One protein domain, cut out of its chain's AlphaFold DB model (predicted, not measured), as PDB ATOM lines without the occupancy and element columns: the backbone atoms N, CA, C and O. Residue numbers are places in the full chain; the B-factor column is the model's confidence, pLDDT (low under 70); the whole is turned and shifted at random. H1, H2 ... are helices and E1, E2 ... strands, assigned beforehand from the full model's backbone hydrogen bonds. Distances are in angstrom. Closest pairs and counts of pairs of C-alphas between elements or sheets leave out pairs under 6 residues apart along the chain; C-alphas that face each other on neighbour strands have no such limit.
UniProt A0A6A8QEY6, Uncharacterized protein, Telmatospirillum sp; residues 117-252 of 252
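This is residues 117 to 252 of the 252 residues of an uncharacterized protein of Telmatospirillum sp (UniProt A0A6A8QEY6). Three helices, H2, H4 and H5, pack on one another in a core, with H4 nearest the middle of the whole and H6 near H4 and H5. A two-stranded hairpin, E1 and E2, reaches out to one end of the long axis, and the short helix H3 lies at the other end. The printed part has 136 residues with two named strands and then seven named helices, in the order E1, E2, H1 to H7; the sheet E1 - E2 is antiparallel and the class is mostly helix. It is compact, with a radius of gyration of the C-alphas of 15.6 A, yet elongated, spanning 53 by 32 by 25 A.

Begin at E1, residues 128 to 135, and E2, residues 140 to 142: this hairpin is antiparallel at 128 degrees, with N 134 and O 141 at 2.9 A and N 141 and O 134 at 2.9 A, within hydrogen-bond range. H1, residues 144 to 147, has its C-alpha 147 at 6.1 A from C-alpha 132 of E1, their closest pair. Look next at H2, residues 154 to 169, and H4, residues 187 to 198: they touch, closest at the C-alphas of Ile 164 and Thr 189, 4.9 A, a steep tilt of 39 degrees, opposite ways. Between H4 and E1 there are 7 pairs of C-alphas within 8 A, and the closest, those of Gly 128 and Gln 191, are 5.7 A apart. H5, residues 202 to 212, forms a helical hairpin with H4, closest at the C-alphas of Leu 193 and Ala 205, 5.2 A, a shallow tilt of 29 degrees. H5 touches H2 with the C-alphas of Arg 165 and Ala 212 closest, 5.0 A, a steep tilt of 50 degrees, the same way. H6, residues 220 to 233, is close to but not clearly touching H4, at C-alphas 194 and 231, 7.8 A. H7, residues 235 to 239, is likewise close to H6, at C-alphas 231 and 237, 7.1 A. H3, residues 173 to 177, is apart from H2 and H4. In H2 to H7 every O i to N i+4 pair is within hydrogen-bond range; H1 is too short for one.

Find C-alpha 128 at (-10.903, 38.305, 94.326), where E1 begins its 21.9 A. H2 starts at C-alpha 154, (-2.929, 57.431, 104.251), and runs 21.9 A; H4 runs 16.0 A, H5 15.3 A and H6 19.8 A. H7 ends at C-alpha 239, (-17.538, 41.041, 79.226).

The C-alphas of Gly 137 and Asp 174 are the farthest apart, 53.4 A. The printed part has no cut, and no link is long. Confidence is under 70 at residues 121 to 126, 172 to 185 and 248 to 252.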
ATOM      1  N   GLU A 117      -8.023  33.539  89.204       76.50
ATOM      2  CA  GLU A 117      -7.733  32.112  89.326       76.50
ATOM      3  C   GLU A 117      -6.547  31.665  88.453       76.50
ATOM      4  O   GLU A 117      -6.395  32.053  87.293       76.50
ATOM      5  N   GLY A 118      -5.671  30.835  89.031       72.50
ATOM      6  CA  GLY A 118      -4.499  30.292  88.344       72.50
ATOM      7  C   GLY A 118      -3.334  31.271  88.173       72.50
ATOM      8  O   GLY A 118      -2.261  30.849  87.724       72.50
ATOM      9  N   PHE A 119      -3.480  32.546  88.561       78.88
ATOM     10  CA  PHE A 119      -2.337  33.454  88.634       78.88
ATOM     11  C   PHE A 119      -1.291  32.894  89.605       78.88
ATOM     12  O   PHE A 119      -1.607  32.538  90.741       78.88
ATOM     13  N   ASN A 120      -0.043  32.791  89.137       70.00
ATOM     14  CA  ASN A 120       1.044  32.121  89.852       70.00
ATOM     15  C   ASN A 120       0.647  30.729  90.364       70.00
ATOM     16  O   ASN A 120       0.874  30.419  91.522       70.00
ATOM     17  N   ALA A 121       0.026  29.893  89.526       62.19
ATOM     18  CA  ALA A 121      -0.296  28.497  89.852       62.19
ATOM     19  C   ALA A 121      -1.126  28.287  91.142       62.19
ATOM     20  O   ALA A 121      -1.244  27.157  91.610       62.19
ATOM     21  N   ALA A 122      -1.739  29.347  91.684       62.22
ATOM     22  CA  ALA A 122      -2.564  29.271  92.877       62.22
ATOM     23  C   ALA A 122      -3.826  28.457  92.569       62.22
ATOM     24  O   ALA A 122      -4.693  28.900  91.816       62.22
ATOM     25  N   SER A 123      -3.916  27.253  93.137       56.09
ATOM     26  CA  SER A 123      -4.987  26.298  92.836       56.09
ATOM     27  C   SER A 123      -6.099  26.251  93.885       56.09
ATOM     28  O   SER A 123      -6.949  25.377  93.799       56.09
ATOM     29  N   ALA A 124      -6.082  27.087  94.929       55.59
ATOM     30  CA  ALA A 124      -7.067  26.969  96.017       55.59
ATOM     31  C   ALA A 124      -7.435  28.282  96.720       55.59
ATOM     32  O   ALA A 124      -8.567  28.419  97.173       55.59
ATOM     33  N   ILE A 125      -6.508  29.237  96.830       60.34
ATOM     34  CA  ILE A 125      -6.778  30.531  97.467       60.34
ATOM     35  C   ILE A 125      -6.757  31.589  96.378       60.34
ATOM     36  O   ILE A 125      -5.689  32.006  95.926       60.34
ATOM     37  N   VAL A 126      -7.947  31.983  95.933       67.31
ATOM     38  CA  VAL A 126      -8.076  32.965  94.866       67.31
ATOM     39  C   VAL A 126      -8.315  34.336  95.472       67.31
ATOM     40  O   VAL A 126      -9.265  34.559  96.218       67.31
ATOM     41  N   ALA A 127      -7.414  35.259  95.156       79.00
ATOM     42  CA  ALA A 127      -7.654  36.666  95.390       79.00
ATOM     43  C   ALA A 127      -8.789  37.127  94.480       79.00
ATOM     44  O   ALA A 127      -8.701  36.991  93.258       79.00
ATOM     45  N   GLY A 128      -9.822  37.705  95.078       86.06
ATOM     46  CA  GLY A 128     -10.903  38.305  94.326       86.06
ATOM     47  C   GLY A 128     -11.559  39.446  95.078       86.06
ATOM     48  O   GLY A 128     -11.360  39.642  96.279       86.06
ATOM     49  N   VAL A 129     -12.292  40.246  94.323       91.81
ATOM     50  CA  VAL A 129     -12.983  41.440  94.794       91.81
ATOM     51  C   VAL A 129     -14.343  41.515  94.120       91.81
ATOM     52  O   VAL A 129     -14.514  41.091  92.980       91.81
ATOM     53  N   GLU A 130     -15.332  42.053  94.821       94.00
ATOM     54  CA  GLU A 130     -16.660  42.225  94.247       94.00
ATOM     55  C   GLU A 130     -16.695  43.435  93.311       94.00
ATOM     56  O   GLU A 130     -16.334  44.550  93.689       94.00
ATOM     57  N   ILE A 131     -17.197  43.227  92.097       96.12
ATOM     58  CA  ILE A 131     -17.599  44.294  91.188       96.12
ATOM     59  C   ILE A 131     -19.069  44.606  91.478       96.12
ATOM     60  O   ILE A 131     -19.919  43.736  91.278       96.12
ATOM     61  N   PRO A 132     -19.414  45.820  91.935       97.25
ATOM     62  CA  PRO A 132     -20.804  46.199  92.101       97.25
ATOM     63  C   PRO A 132     -21.477  46.240  90.728       97.25
ATOM     64  O   PRO A 132     -21.001  46.900  89.807       97.25
ATOM     65  N   MET A 133     -22.591  45.532  90.602       97.94
ATOM     66  CA  MET A 133     -23.359  45.389  89.373       97.94
ATOM     67  C   MET A 133     -24.659  46.177  89.444       97.94
ATOM     68  O   MET A 133     -25.303  46.281  90.497       97.94
ATOM     69  N   ARG A 134     -25.086  46.673  88.283       96.75
ATOM     70  CA  ARG A 134     -26.380  47.320  88.091       96.75
ATOM     71  C   ARG A 134     -27.025  46.932  86.778       96.75
ATOM     72  O   ARG A 134     -26.330  46.704  85.796       96.75
ATOM     73  N   TRP A 135     -28.351  46.910  86.765       96.31
ATOM     74  CA  TRP A 135     -29.111  46.809  85.527       96.31
ATOM     75  C   TRP A 135     -29.085  48.147  84.777       96.31
ATOM     76  O   TRP A 135     -29.280  49.199  85.393       96.31
ATOM     77  N   ASP A 136     -28.837  48.131  83.468       94.38
ATOM     78  CA  ASP A 136     -28.876  49.336  82.619       94.38
ATOM     79  C   ASP A 136     -30.154  49.475  81.777       94.38
ATOM     80  O   ASP A 136     -30.345  50.491  81.111       94.38
ATOM     81  N   GLY A 137     -31.043  48.484  81.856       92.62
ATOM     82  CA  GLY A 137     -32.244  48.374  81.032       92.62
ATOM     83  C   GLY A 137     -32.231  47.130  80.148       92.62
ATOM     84  O   GLY A 137     -33.302  46.588  79.891       92.62
ATOM     85  N   ASP A 138     -31.046  46.645  79.776       93.12
ATOM     86  CA  ASP A 138     -30.855  45.512  78.864       93.12
ATOM     87  C   ASP A 138     -29.971  44.417  79.471       93.12
ATOM     88  O   ASP A 138     -30.235  43.234  79.294       93.12
ATOM     89  N   GLN A 139     -28.949  44.782  80.243       95.44
ATOM     90  CA  GLN A 139     -28.031  43.822  80.853       95.44
ATOM     91  C   GLN A 139     -27.488  44.316  82.198       95.44
ATOM     92  O   GLN A 139     -27.646  45.478  82.585       95.44
ATOM     93  N   PHE A 140     -26.811  43.426  82.930       97.06
ATOM     94  CA  PHE A 140     -25.987  43.858  84.049       97.06
ATOM     95  C   PHE A 140     -24.657  44.400  83.544       97.06
ATOM     96  O   PHE A 140     -23.934  43.739  82.794       97.06
ATOM     97  N   ILE A 141     -24.322  45.588  84.031       97.06
ATOM     98  CA  ILE A 141     -23.043  46.256  83.822       97.06
ATOM     99  C   ILE A 141     -22.408  46.592  85.170       97.06
ATOM    100  O   ILE A 141     -23.097  46.664  86.192       97.06
ATOM    101  N   ALA A 142     -21.093  46.805  85.175       97.31
ATOM    102  CA  ALA A 142     -20.415  47.330  86.351       97.31
ATOM    103  C   ALA A 142     -20.969  48.721  86.708       97.31
ATOM    104  O   ALA A 142     -21.310  49.519  85.832       97.31
ATOM    105  N   ASP A 143     -21.071  49.001  88.000       96.94
ATOM    106  CA  ASP A 143     -21.546  50.265  88.544       96.94
ATOM    107  C   ASP A 143     -20.346  51.186  88.827       96.94
ATOM    108  O   ASP A 143     -19.737  51.074  89.895       96.94
ATOM    109  N   PRO A 144     -19.956  52.074  87.889       95.06
ATOM    110  CA  PRO A 144     -18.729  52.858  88.013       95.06
ATOM    111  C   PRO A 144     -18.741  53.784  89.232       95.06
ATOM    112  O   PRO A 144     -17.691  54.019  89.815       95.06
ATOM    113  N   GLU A 145     -19.912  54.273  89.648       94.12
ATOM    114  CA  GLU A 145     -20.046  55.175  90.800       94.12
ATOM    115  C   GLU A 145     -19.755  54.469  92.127       94.12
ATOM    116  O   GLU A 145     -19.310  55.098  93.085       94.12
ATOM    117  N   ARG A 146     -20.010  53.158  92.188       94.69
ATOM    118  CA  ARG A 146     -19.719  52.323  93.361       94.69
ATOM    119  C   ARG A 146     -18.372  51.624  93.264       94.69
ATOM    120  O   ARG A 146     -17.808  51.275  94.296       94.69
ATOM    121  N   LEU A 147     -17.907  51.373  92.043       95.44
ATOM    122  CA  LEU A 147     -16.643  50.709  91.771       95.44
ATOM    123  C   LEU A 147     -15.470  51.669  91.990       95.44
ATOM    124  O   LEU A 147     -14.530  51.326  92.698       95.44
ATOM    125  N   LEU A 148     -15.531  52.869  91.409       94.62
ATOM    126  CA  LEU A 148     -14.464  53.857  91.515       94.62
ATOM    127  C   LEU A 148     -14.586  54.615  92.833       94.62
ATOM    128  O   LEU A 148     -15.605  55.246  93.118       94.62
ATOM    129  N   THR A 149     -13.530  54.578  93.639       92.50
ATOM    130  CA  THR A 149     -13.514  55.232  94.949       92.50
ATOM    131  C   THR A 149     -12.620  56.470  94.923       92.50
ATOM    132  O   THR A 149     -11.700  56.567  94.108       92.50
ATOM    133  N   PRO A 150     -12.835  57.447  95.824       92.38
ATOM    134  CA  PRO A 150     -11.830  58.470  96.071       92.38
ATOM    135  C   PRO A 150     -10.487  57.829  96.455       92.38
ATOM    136  O   PRO A 150     -10.489  56.757  97.068       92.38
ATOM    137  N   PRO A 151      -9.349  58.493  96.173       89.38
ATOM    138  CA  PRO A 151      -8.041  57.995  96.572       89.38
ATOM    139  C   PRO A 151      -8.018  57.567  98.046       89.38
ATOM    140  O   PRO A 151      -8.488  58.324  98.908       89.38
ATOM    141  N   PRO A 152      -7.498  56.367  98.357       91.12
ATOM    142  CA  PRO A 152      -7.465  55.855  99.717       91.12
ATOM    143  C   PRO A 152      -6.682  56.801 100.627       91.12
ATOM    144  O   PRO A 152      -5.621  57.316 100.266       91.12
ATOM    145  N   ASP A 153      -7.191  57.010 101.842       95.25
ATOM    146  CA  ASP A 153      -6.465  57.798 102.828       95.25
ATOM    147  C   ASP A 153      -5.134  57.128 103.219       95.25
ATOM    148  O   ASP A 153      -4.890  55.934 102.999       95.25
ATOM    149  N   ARG A 154      -4.249  57.913 103.839       95.44
ATOM    150  CA  ARG A 154      -2.929  57.431 104.251       95.44
ATOM    151  C   ARG A 154      -3.009  56.227 105.192       95.44
ATOM    152  O   ARG A 154      -2.198  55.320 105.072       95.44
ATOM    153  N   ALA A 155      -3.974  56.196 106.109       96.75
ATOM    154  CA  ALA A 155      -4.092  55.106 107.070       96.75
ATOM    155  C   ALA A 155      -4.487  53.787 106.386       96.75
ATOM    156  O   ALA A 155      -3.986  52.727 106.762       96.75
ATOM    157  N   ARG A 156      -5.360  53.836 105.373       94.81
ATOM    158  CA  ARG A 156      -5.696  52.695 104.515       94.81
ATOM    159  C   ARG A 156      -4.476  52.243 103.719       94.81
ATOM    160  O   ARG A 156      -4.178  51.051 103.729       94.81
ATOM    161  N   MET A 157      -3.741  53.174 103.114       96.31
ATOM    162  CA  MET A 157      -2.520  52.861 102.364       96.31
ATOM    163  C   MET A 157      -1.425  52.236 103.233       96.31
ATOM    164  O   MET A 157      -0.795  51.269 102.813       96.31
ATOM    165  N   ASP A 158      -1.230  52.728 104.458       95.94
ATOM    166  CA  ASP A 158      -0.246  52.181 105.397       95.94
ATOM    167  C   ASP A 158      -0.628  50.756 105.843       95.94
ATOM    168  O   ASP A 158       0.245  49.899 105.976       95.94
ATOM    169  N   ARG A 159      -1.927  50.464 106.023       96.00
ATOM    170  CA  ARG A 159      -2.401  49.097 106.310       96.00
ATOM    171  C   ARG A 159      -2.141  48.150 105.142       96.00
ATOM    172  O   ARG A 159      -1.608  47.068 105.363       96.00
ATOM    173  N   ILE A 160      -2.472  48.569 103.920       95.62
ATOM    174  CA  ILE A 160      -2.229  47.767 102.714       95.62
ATOM    175  C   ILE A 160      -0.726  47.494 102.550       95.62
ATOM    176  O   ILE A 160      -0.333  46.348 102.345       95.62
ATOM    177  N   ASP A 161       0.127  48.510 102.713       95.81
ATOM    178  CA  ASP A 161       1.588  48.355 102.640       95.81
ATOM    179  C   ASP A 161       2.108  47.335 103.661       95.81
ATOM    180  O   ASP A 161       2.914  46.473 103.319       95.81
ATOM    181  N   GLN A 162       1.626  47.393 104.906       95.44
ATOM    182  CA  GLN A 162       2.020  46.446 105.953       95.44
ATOM    183  C   GLN A 162       1.595  45.009 105.644       95.44
ATOM    184  O   GLN A 162       2.343  44.082 105.959       95.44
ATOM    185  N   THR A 163       0.412  44.817 105.062       93.50
ATOM    186  CA  THR A 163      -0.065  43.504 104.614       93.50
ATOM    187  C   THR A 163       0.844  42.953 103.519       93.50
ATOM    188  O   THR A 163       1.451  41.900 103.716       93.50
ATOM    189  N   ILE A 164       1.056  43.719 102.443       93.75
ATOM    190  CA  ILE A 164       1.902  43.304 101.315       93.75
ATOM    191  C   ILE A 164       3.324  42.989 101.796       93.75
ATOM    192  O   ILE A 164       3.871  41.932 101.500       93.75
ATOM    193  N   ARG A 165       3.935  43.868 102.603       93.19
ATOM    194  CA  ARG A 165       5.290  43.641 103.132       93.19
ATOM    195  C   ARG A 165       5.402  42.357 103.935       93.19
ATOM    196  O   ARG A 165       6.414  41.673 103.833       93.19
ATOM    197  N   ARG A 166       4.412  42.069 104.777       91.81
ATOM    198  CA  ARG A 166       4.426  40.894 105.651       91.81
ATOM    199  C   ARG A 166       4.355  39.612 104.839       91.81
ATOM    200  O   ARG A 166       5.137  38.701 105.093       91.81
ATOM    201  N   GLU A 167       3.450  39.570 103.870       89.31
ATOM    202  CA  GLU A 167       3.254  38.404 103.018       89.31
ATOM    203  C   GLU A 167       4.466  38.177 102.104       89.31
ATOM    204  O   GLU A 167       5.039  37.088 102.101       89.31
ATOM    205  N   LEU A 168       4.962  39.227 101.437       87.94
ATOM    206  CA  LEU A 168       6.152  39.126 100.587       87.94
ATOM    207  C   LEU A 168       7.436  38.835 101.384       87.94
ATOM    208  O   LEU A 168       8.343  38.178 100.879       87.94
ATOM    209  N   ALA A 169       7.549  39.281 102.640       86.62
ATOM    210  CA  ALA A 169       8.698  38.947 103.489       86.62
ATOM    211  C   ALA A 169       8.753  37.459 103.867       86.62
ATOM    212  O   ALA A 169       9.833  36.961 104.208       86.62
ATOM    213  N   ALA A 170       7.625  36.748 103.805       83.44
ATOM    214  CA  ALA A 170       7.577  35.307 104.024       83.44
ATOM    215  C   ALA A 170       8.074  34.510 102.805       83.44
ATOM    216  O   ALA A 170       8.422  33.343 102.950       83.44
ATOM    217  N   TRP A 171       8.178  35.135 101.627       79.31
ATOM    218  CA  TRP A 171       8.689  34.476 100.427       79.31
ATOM    219  C   TRP A 171      10.178  34.154 100.561       79.31
ATOM    220  O   TRP A 171      10.993  35.039 100.865       79.31
ATOM    221  N   SER A 172      10.561  32.904 100.303       67.50
ATOM    222  CA  SER A 172      11.964  32.497 100.276       67.50
ATOM    223  C   SER A 172      12.550  32.591  98.860       67.50
ATOM    224  O   SER A 172      11.859  32.437  97.853       67.50
ATOM    225  N   PHE A 173      13.854  32.877  98.772       57.78
ATOM    226  CA  PHE A 173      14.573  32.937  97.493       57.78
ATOM    227  C   PHE A 173      14.689  31.556  96.827       57.78
ATOM    228  O   PHE A 173      14.720  31.469  95.599       57.78
ATOM    229  N   ASP A 174      14.730  30.488  97.627       56.75
ATOM    230  CA  ASP A 174      14.838  29.114  97.136       56.75
ATOM    231  C   ASP A 174      13.533  28.655  96.463       56.75
ATOM    232  O   ASP A 174      13.598  28.018  95.409       56.75
ATOM    233  N   ASP A 175      12.373  29.095  96.963       57.72
ATOM    234  CA  ASP A 175      11.066  28.852  96.328       57.72
ATOM    235  C   ASP A 175      10.968  29.542  94.956       57.72
ATOM    236  O   ASP A 175      10.492  28.956  93.985       57.72
ATOM    237  N   TYR A 176      11.511  30.759  94.834       53.69
ATOM    238  CA  TYR A 176      11.555  31.497  93.566       53.69
ATOM    239  C   TYR A 176      12.487  30.840  92.530       53.69
ATOM    240  O   TYR A 176      12.189  30.811  91.334       53.69
ATOM    241  N   ARG A 177      13.639  30.306  92.964       48.91
ATOM    242  CA  ARG A 177      14.660  29.745  92.063       48.91
ATOM    243  C   ARG A 177      14.351  28.331  91.581       48.91
ATOM    244  O   ARG A 177      14.872  27.933  90.539       48.91
ATOM    245  N   ALA A 178      13.571  27.563  92.336       53.00
ATOM    246  CA  ALA A 178      13.349  26.153  92.047       53.00
ATOM    247  C   ALA A 178      12.398  25.908  90.863       53.00
ATOM    248  O   ALA A 178      12.319  24.778  90.387       53.00
ATOM    249  N   GLY A 179      11.673  26.928  90.375       46.62
ATOM    250  CA  GLY A 179      10.671  26.754  89.311       46.62
ATOM    251  C   GLY A 179       9.556  25.767  89.683       46.62
ATOM    252  O   GLY A 179       8.771  25.363  88.826       46.62
ATOM    253  N   ILE A 180       9.509  25.367  90.956       44.69
ATOM    254  CA  ILE A 180       8.425  24.615  91.563       44.69
ATOM    255  C   ILE A 180       7.287  25.623  91.636       44.69
ATOM    256  O   ILE A 180       7.470  26.711  92.183       44.69
ATOM    257  N   GLY A 181       6.178  25.306  90.969       45.38
ATOM    258  CA  GLY A 181       5.011  26.174  90.858       45.38
ATOM    259  C   GLY A 181       4.703  26.849  92.189       45.38
ATOM    260  O   GLY A 181       4.706  26.207  93.234       45.38
ATOM    261  N   PHE A 182       4.532  28.162  92.119       45.50
ATOM    262  CA  PHE A 182       4.222  29.060  93.218       45.50
ATOM    263  C   PHE A 182       3.141  28.489  94.162       45.50
ATOM    264  O   PHE A 182       1.952  28.675  93.939       45.50
ATOM    265  N   ASP A 183       3.559  27.892  95.279       47.25
ATOM    266  CA  ASP A 183       2.757  27.863  96.514       47.25
ATOM    267  C   ASP A 183       2.983  29.138  97.349       47.25
ATOM    268  O   ASP A 183       2.336  29.356  98.373       47.25
ATOM    269  N   ALA A 184       3.831  30.059  96.868       52.53
ATOM    270  CA  ALA A 184       3.844  31.460  97.280       52.53
ATOM    271  C   ALA A 184       2.609  32.184  96.716       52.53
ATOM    272  O   ALA A 184       2.705  33.197  96.019       52.53
ATOM    273  N   THR A 185       1.428  31.635  96.999       63.38
ATOM    274  CA  THR A 185       0.185  32.378  96.893       63.38
ATOM    275  C   THR A 185       0.381  33.582  97.807       63.38
ATOM    276  O   THR A 185       0.624  33.428  99.002       63.38
ATOM    277  N   ALA A 186       0.398  34.781  97.235       82.06
ATOM    278  CA  ALA A 186       0.293  36.009  98.005       82.06
ATOM    279  C   ALA A 186      -1.147  36.514  97.872       82.06
ATOM    280  O   ALA A 186      -1.372  37.512  97.185       82.06
ATOM    281  N   PRO A 187      -2.146  35.756  98.374       85.81
ATOM    282  CA  PRO A 187      -3.545  36.089  98.183       85.81
ATOM    283  C   PRO A 187      -3.877  37.465  98.752       85.81
ATOM    284  O   PRO A 187      -4.631  38.193  98.114       85.81
ATOM    285  N   GLU A 188      -3.289  37.868  99.883       89.25
ATOM    286  CA  GLU A 188      -3.585  39.171 100.484       89.25
ATOM    287  C   GLU A 188      -3.023  40.315  99.626       89.25
ATOM    288  O   GLU A 188      -3.698  41.321  99.399       89.25
ATOM    289  N   THR A 189      -1.816  40.146  99.086       91.81
ATOM    290  CA  THR A 189      -1.170  41.076  98.155       91.81
ATOM    291  C   THR A 189      -1.964  41.149  96.866       91.81
ATOM    292  O   THR A 189      -2.343  42.238  96.447       91.81
ATOM    293  N   ASN A 190      -2.270  40.003  96.260       91.44
ATOM    294  CA  ASN A 190      -3.039  39.921  95.027       91.44
ATOM    295  C   ASN A 190      -4.412  40.590  95.194       91.44
ATOM    296  O   ASN A 190      -4.808  41.387  94.348       91.44
ATOM    297  N   GLN A 191      -5.112  40.324  96.300       92.38
ATOM    298  CA  GLN A 191      -6.423  40.904  96.586       92.38
ATOM    299  C   GLN A 191      -6.327  42.415  96.805       92.38
ATOM    300  O   GLN A 191      -7.151  43.166  96.283       92.38
ATOM    301  N   ALA A 192      -5.307  42.888  97.529       94.50
ATOM    302  CA  ALA A 192      -5.098  44.313  97.747       94.50
ATOM    303  C   ALA A 192      -4.766  45.063  96.447       94.50
ATOM    304  O   ALA A 192      -5.311  46.141  96.205       94.50
ATOM    305  N   LEU A 193      -3.899  44.499  95.600       94.62
ATOM    306  CA  LEU A 193      -3.553  45.079  94.303       94.62
ATOM    307  C   LEU A 193      -4.755  45.087  93.358       94.62
ATOM    308  O   LEU A 193      -5.029  46.114  92.741       94.62
ATOM    309  N   LEU A 194      -5.489  43.973  93.281       94.44
ATOM    310  CA  LEU A 194      -6.691  43.852  92.463       94.44
ATOM    311  C   LEU A 194      -7.758  44.863  92.894       94.44
ATOM    312  O   LEU A 194      -8.300  45.566  92.045       94.44
ATOM    313  N   GLY A 195      -8.009  44.985  94.201       94.88
ATOM    314  CA  GLY A 195      -8.954  45.958  94.747       94.88
ATOM    315  C   GLY A 195      -8.579  47.390  94.385       94.88
ATOM    316  O   GLY A 195      -9.401  48.116  93.840       94.88
ATOM    317  N   LEU A 196      -7.317  47.782  94.590       95.19
ATOM    318  CA  LEU A 196      -6.848  49.112  94.195       95.19
ATOM    319  C   LEU A 196      -6.982  49.357  92.688       95.19
ATOM    320  O   LEU A 196      -7.397  50.442  92.298       95.19
ATOM    321  N   ILE A 197      -6.656  48.375  91.842       94.69
ATOM    322  CA  ILE A 197      -6.800  48.513  90.387       94.69
ATOM    323  C   ILE A 197      -8.264  48.719  90.013       94.69
ATOM    324  O   ILE A 197      -8.566  49.685  89.320       94.69
ATOM    325  N   LEU A 198      -9.167  47.855  90.482       94.50
ATOM    326  CA  LEU A 198     -10.586  47.961  90.153       94.50
ATOM    327  C   LEU A 198     -11.224  49.243  90.705       94.50
ATOM    328  O   LEU A 198     -12.104  49.800  90.059       94.50
ATOM    329  N   GLU A 199     -10.730  49.761  91.831       95.12
ATOM    330  CA  GLU A 199     -11.144  51.049  92.399       95.12
ATOM    331  C   GLU A 199     -10.601  52.283  91.646       95.12
ATOM    332  O   GLU A 199     -10.983  53.408  91.972       95.12
ATOM    333  N   GLY A 200      -9.737  52.096  90.639       93.62
ATOM    334  CA  GLY A 200      -9.152  53.171  89.826       93.62
ATOM    335  C   GLY A 200      -7.770  53.662  90.276       93.62
ATOM    336  O   GLY A 200      -7.263  54.640  89.733       93.62
ATOM    337  N   HIS A 201      -7.126  52.976  91.222       94.62
ATOM    338  CA  HIS A 201      -5.859  53.362  91.867       94.62
ATOM    339  C   HIS A 201      -4.686  52.464  91.438       94.62
ATOM    340  O   HIS A 201      -3.872  52.010  92.249       94.62
ATOM    341  N   ALA A 202      -4.591  52.155  90.140       93.50
ATOM    342  CA  ALA A 202      -3.566  51.251  89.604       93.50
ATOM    343  C   ALA A 202      -2.128  51.785  89.790       93.50
ATOM    344  O   ALA A 202      -1.179  51.011  89.946       93.50
ATOM    345  N   VAL A 203      -1.947  53.112  89.804       92.00
ATOM    346  CA  VAL A 203      -0.640  53.749  90.040       92.00
ATOM    347  C   VAL A 203      -0.167  53.496  91.471       92.00
ATOM    348  O   VAL A 203       0.993  53.137  91.689       92.00
ATOM    349  N   GLU A 204      -1.067  53.655  92.434       93.56
ATOM    350  CA  GLU A 204      -0.859  53.416  93.855       93.56
ATOM    351  C   GLU A 204      -0.590  51.936  94.125       93.56
ATOM    352  O   GLU A 204       0.352  51.618  94.852       93.56
ATOM    353  N   ALA A 205      -1.355  51.038  93.493       94.69
ATOM    354  CA  ALA A 205      -1.143  49.593  93.561       94.69
ATOM    355  C   ALA A 205       0.285  49.222  93.130       94.69
ATOM    356  O   ALA A 205       1.020  48.562  93.871       94.69
ATOM    357  N   ARG A 206       0.727  49.730  91.971       94.62
ATOM    358  CA  ARG A 206       2.088  49.499  91.476       94.62
ATOM    359  C   ARG A 206       3.141  50.050  92.432       94.62
ATOM    360  O   ARG A 206       4.115  49.367  92.739       94.62
ATOM    361  N   ALA A 207       2.964  51.283  92.904       93.75
ATOM    362  CA  ALA A 207       3.909  51.921  93.815       93.75
ATOM    363  C   ALA A 207       4.044  51.147  95.137       93.75
ATOM    364  O   ALA A 207       5.159  50.987  95.638       93.75
ATOM    365  N   LEU A 208       2.932  50.633  95.673       94.75
ATOM    366  CA  LEU A 208       2.909  49.788  96.865       94.75
ATOM    367  C   LEU A 208       3.689  48.498  96.655       94.75
ATOM    368  O   LEU A 208       4.630  48.240  97.406       94.75
ATOM    369  N   LEU A 209       3.352  47.734  95.610       94.62
ATOM    370  CA  LEU A 209       4.069  46.507  95.275       94.62
ATOM    371  C   LEU A 209       5.566  46.786  95.150       94.62
ATOM    372  O   LEU A 209       6.386  46.092  95.745       94.62
ATOM    373  N   PHE A 210       5.936  47.839  94.419       94.50
ATOM    374  CA  PHE A 210       7.334  48.113  94.117       94.50
ATOM    375  C   PHE A 210       8.155  48.507  95.335       94.50
ATOM    376  O   PHE A 210       9.344  48.201  95.397       94.50
ATOM    377  N   ARG A 211       7.519  49.175  96.295       95.00
ATOM    378  CA  ARG A 211       8.128  49.592  97.556       95.00
ATOM    379  C   ARG A 211       8.152  48.469  98.600       95.00
ATOM    380  O   ARG A 211       8.979  48.508  99.515       95.00
ATOM    381  N   ALA A 212       7.210  47.534  98.525       94.38
ATOM    382  CA  ALA A 212       7.101  46.397  99.433       94.38
ATOM    383  C   ALA A 212       7.900  45.174  98.960       94.38
ATOM    384  O   ALA A 212       8.187  44.296  99.773       94.38
ATOM    385  N   TRP A 213       8.276  45.134  97.679       91.81
ATOM    386  CA  TRP A 213       9.020  44.031  97.087       91.81
ATOM    387  C   TRP A 213      10.349  43.777  97.821       91.81
ATOM    388  O   TRP A 213      11.133  44.713  97.985       91.81
ATOM    389  N   PRO A 214      10.644  42.537  98.251       89.06
ATOM    390  CA  PRO A 214      11.882  42.243  98.962       89.06
ATOM    391  C   PRO A 214      13.111  42.362  98.052       89.06
ATOM    392  O   PRO A 214      13.182  41.693  97.024       89.06
ATOM    393  N   ASP A 215      14.137  43.108  98.480       87.94
ATOM    394  CA  ASP A 215      15.391  43.299  97.719       87.94
ATOM    395  C   ASP A 215      16.103  41.982  97.366       87.94
ATOM    396  O   ASP A 215      16.846  41.894  96.389       87.94
ATOM    397  N   ARG A 216      15.876  40.936  98.169       82.75
ATOM    398  CA  ARG A 216      16.462  39.606  97.967       82.75
ATOM    399  C   ARG A 216      15.796  38.805  96.844       82.75
ATOM    400  O   ARG A 216      16.317  37.753  96.497       82.75
ATOM    401  N   ILE A 217      14.651  39.245  96.319       80.25
ATOM    402  CA  ILE A 217      13.852  38.515  95.326       80.25
ATOM    403  C   ILE A 217      13.884  39.283  94.003       80.25
ATOM    404  O   ILE A 217      13.529  40.457  93.938       80.25
ATOM    405  N   ALA A 218      14.298  38.624  92.922       83.62
ATOM    406  CA  ALA A 218      14.227  39.198  91.578       83.62
ATOM    407  C   ALA A 218      12.807  39.063  90.990       83.62
ATOM    408  O   ALA A 218      11.964  38.366  91.537       83.62
ATOM    409  N   GLY A 219      12.535  39.701  89.847       84.38
ATOM    410  CA  GLY A 219      11.306  39.433  89.082       84.38
ATOM    411  C   GLY A 219      10.084  40.282  89.440       84.38
ATOM    412  O   GLY A 219       9.010  40.006  88.923       84.38
ATOM    413  N   ARG A 220      10.242  41.342  90.244       89.38
ATOM    414  CA  ARG A 220       9.174  42.306  90.570       89.38
ATOM    415  C   ARG A 220       8.391  42.794  89.350       89.38
ATOM    416  O   ARG A 220       7.167  42.766  89.354       89.38
ATOM    417  N   ASP A 221       9.105  43.281  88.336       89.38
ATOM    418  CA  ASP A 221       8.476  43.885  87.158       89.38
ATOM    419  C   ASP A 221       7.700  42.824  86.368       89.38
ATOM    420  O   ASP A 221       6.541  43.036  86.039       89.38
ATOM    421  N   ARG A 222       8.284  41.629  86.199       86.25
ATOM    422  CA  ARG A 222       7.601  40.482  85.593       86.25
ATOM    423  C   ARG A 222       6.354  40.070  86.376       86.25
ATOM    424  O   ARG A 222       5.330  39.820  85.763       86.25
ATOM    425  N   TYR A 223       6.427  40.003  87.705       87.81
ATOM    426  CA  TYR A 223       5.262  39.690  88.532       87.81
ATOM    427  C   TYR A 223       4.145  40.711  88.306       87.81
ATOM    428  O   TYR A 223       2.992  40.323  88.164       87.81
ATOM    429  N   TRP A 224       4.479  42.006  88.247       91.44
ATOM    430  CA  TRP A 224       3.498  43.049  87.958       91.44
ATOM    431  C   TRP A 224       2.878  42.873  86.570       91.44
ATOM    432  O   TRP A 224       1.658  42.928  86.448       91.44
ATOM    433  N   ASP A 225       3.693  42.616  85.549       89.62
ATOM    434  CA  ASP A 225       3.215  42.431  84.179       89.62
ATOM    435  C   ASP A 225       2.329  41.184  84.051       89.62
ATOM    436  O   ASP A 225       1.236  41.263  83.491       89.62
ATOM    437  N   ASP A 226       2.745  40.057  84.637       87.62
ATOM    438  CA  ASP A 226       1.976  38.810  84.661       87.62
ATOM    439  C   ASP A 226       0.656  39.000  85.441       87.62
ATOM    440  O   ASP A 226      -0.395  38.518  85.013       87.62
ATOM    441  N   PHE A 227       0.679  39.746  86.556       90.19
ATOM    442  CA  PHE A 227      -0.507  40.064  87.362       90.19
ATOM    443  C   PHE A 227      -1.504  40.911  86.570       90.19
ATOM    444  O   PHE A 227      -2.682  40.570  86.468       90.19
ATOM    445  N   CYS A 228      -1.033  42.000  85.961       91.69
ATOM    446  CA  CYS A 228      -1.869  42.854  85.123       91.69
ATOM    447  C   CYS A 228      -2.409  42.077  83.922       91.69
ATOM    448  O   CYS A 228      -3.586  42.201  83.590       91.69
ATOM    449  N   GLY A 229      -1.571  41.226  83.324       90.12
ATOM    450  CA  GLY A 229      -1.950  40.282  82.284       90.12
ATOM    451  C   GLY A 229      -3.120  39.401  82.717       90.12
ATOM    452  O   GLY A 229      -4.115  39.329  81.997       90.12
ATOM    453  N   ALA A 230      -3.054  38.788  83.900       89.62
ATOM    454  CA  ALA A 230      -4.146  37.976  84.436       89.62
ATOM    455  C   ALA A 230      -5.447  38.785  84.588       89.62
ATOM    456  O   ALA A 230      -6.507  38.322  84.166       89.62
ATOM    457  N   VAL A 231      -5.363  40.019  85.098       91.81
ATOM    458  CA  VAL A 231      -6.522  40.915  85.254       91.81
ATOM    459  C   VAL A 231      -7.171  41.245  83.906       91.81
ATOM    460  O   VAL A 231      -8.374  41.058  83.744       91.81
ATOM    461  N   VAL A 232      -6.402  41.702  82.912       91.62
ATOM    462  CA  VAL A 232      -6.972  42.160  81.628       91.62
ATOM    463  C   VAL A 232      -7.453  41.012  80.735       91.62
ATOM    464  O   VAL A 232      -8.367  41.189  79.925       91.62
ATOM    465  N   HIS A 233      -6.865  39.818  80.878       90.19
ATOM    466  CA  HIS A 233      -7.297  38.626  80.143       90.19
ATOM    467  C   HIS A 233      -8.489  37.921  80.801       90.19
ATOM    468  O   HIS A 233      -9.150  37.109  80.133       90.19
ATOM    469  N   HIS A 234      -8.803  38.259  82.057       90.38
ATOM    470  CA  HIS A 234      -9.953  37.723  82.771       90.38
ATOM    471  C   HIS A 234     -11.245  37.923  81.962       90.38
ATOM    472  O   HIS A 234     -11.469  38.954  81.319       90.38
ATOM    473  N   ARG A 235     -12.129  36.918  81.958       90.06
ATOM    474  CA  ARG A 235     -13.339  36.938  81.117       90.06
ATOM    475  C   ARG A 235     -14.244  38.123  81.451       90.06
ATOM    476  O   ARG A 235     -14.715  38.800  80.535       90.06
ATOM    477  N   LEU A 236     -14.447  38.392  82.742       91.81
ATOM    478  CA  LEU A 236     -15.303  39.489  83.198       91.81
ATOM    479  C   LEU A 236     -14.743  40.862  82.820       91.81
ATOM    480  O   LEU A 236     -15.523  41.774  82.570       91.81
ATOM    481  N   TRP A 237     -13.421  41.001  82.683       92.81
ATOM    482  CA  TRP A 237     -12.805  42.260  82.256       92.81
ATOM    483  C   TRP A 237     -13.333  42.701  80.889       92.81
ATOM    484  O   TRP A 237     -13.768  43.839  80.706       92.81
ATOM    485  N   ARG A 238     -13.357  41.759  79.940       89.88
ATOM    486  CA  ARG A 238     -13.876  41.980  78.586       89.88
ATOM    487  C   ARG A 238     -15.397  42.051  78.560       89.88
ATOM    488  O   ARG A 238     -15.939  42.950  77.927       89.88
ATOM    489  N   GLN A 239     -16.074  41.128  79.243       92.19
ATOM    490  CA  GLN A 239     -17.538  41.041  79.226       92.19
ATOM    491  C   GLN A 239     -18.208  42.286  79.824       92.19
ATOM    492  O   GLN A 239     -19.247  42.704  79.327       92.19
ATOM    493  N   LEU A 240     -17.604  42.893  80.849       94.69
ATOM    494  CA  LEU A 240     -18.128  44.091  81.512       94.69
ATOM    495  C   LEU A 240     -17.542  45.400  80.965       94.69
ATOM    496  O   LEU A 240     -17.863  46.468  81.479       94.69
ATOM    497  N   GLY A 241     -16.664  45.337  79.956       93.62
ATOM    498  CA  GLY A 241     -16.034  46.523  79.373       93.62
ATOM    499  C   GLY A 241     -15.201  47.335  80.371       93.62
ATOM    500  O   GLY A 241     -15.145  48.558  80.258       93.62
ATOM    501  N   LEU A 242     -14.550  46.682  81.345       94.25
ATOM    502  CA  LEU A 242     -13.891  47.369  82.469       94.25
ATOM    503  C   LEU A 242     -12.766  48.315  82.032       94.25
ATOM    504  O   LEU A 242     -12.519  49.305  82.711       94.25
ATOM    505  N   ALA A 243     -12.148  48.080  80.872       92.00
ATOM    506  CA  ALA A 243     -11.144  48.978  80.297       92.00
ATOM    507  C   ALA A 243     -11.668  50.400  80.010       92.00
ATOM    508  O   ALA A 243     -10.878  51.333  79.929       92.00
ATOM    509  N   ALA A 244     -12.984  50.573  79.840       90.81
ATOM    510  CA  ALA A 244     -13.605  51.885  79.650       90.81
ATOM    511  C   ALA A 244     -13.959  52.585  80.976       90.81
ATOM    512  O   ALA A 244     -14.288  53.769  80.968       90.81
ATOM    513  N   ILE A 245     -13.927  51.855  82.095       90.25
ATOM    514  CA  ILE A 245     -14.337  52.336  83.422       90.25
ATOM    515  C   ILE A 245     -13.112  52.593  84.292       90.25
ATOM    516  O   ILE A 245     -12.988  53.648  84.907       90.25
ATOM    517  N   VAL A 246     -12.210  51.617  84.342       87.50
ATOM    518  CA  VAL A 246     -10.982  51.677  85.120       87.50
ATOM    519  C   VAL A 246      -9.926  52.373  84.257       87.50
ATOM    520  O   VAL A 246      -9.576  51.833  83.207       87.50
ATOM    521  N   PRO A 247      -9.417  53.556  84.646       73.69
ATOM    522  CA  PRO A 247      -8.370  54.240  83.896       73.69
ATOM    523  C   PRO A 247      -7.085  53.407  83.948       73.69
ATOM    524  O   PRO A 247      -6.362  53.378  84.944       73.69
ATOM    525  N   VAL A 248      -6.824  52.676  82.865       64.88
ATOM    526  CA  VAL A 248      -5.716  51.719  82.746       64.88
ATOM    527  C   VAL A 248      -4.498  52.309  82.053       64.88
ATOM    528  O   VAL A 248      -3.739  51.590  81.413       64.88
ATOM    529  N   ASP A 249      -4.241  53.602  82.243       56.78
ATOM    530  CA  ASP A 249      -3.145  54.357  81.616       56.78
ATOM    531  C   ASP A 249      -1.738  53.758  81.871       56.78
ATOM    532  O   ASP A 249      -0.739  54.282  81.371       56.78
ATOM    533  N   ARG A 250      -1.634  52.698  82.692       50.44
ATOM    534  CA  ARG A 250      -0.402  52.005  83.093       50.44
ATOM    535  C   ARG A 250      -0.529  50.490  83.344       50.44
ATOM    536  O   ARG A 250       0.371  49.942  83.984       50.44
ATOM    537  N   LEU A 251      -1.594  49.816  82.898       60.75
ATOM    538  CA  LEU A 251      -1.528  48.350  82.762       60.75
ATOM    539  C   LEU A 251      -0.867  48.050  81.398       60.75
ATOM    540  O   LEU A 251      -1.199  48.750  80.441       60.75
ATOM    541  N   PRO A 252       0.120  47.139  81.321       53.00
ATOM    542  CA  PRO A 252       0.852  46.839  80.087       53.00
ATOM    543  C   PRO A 252      -0.042  46.377  78.931       53.00
ATOM    544  O   PRO A 252      -1.114  45.783  79.195       53.00
TER     545      PRO A 252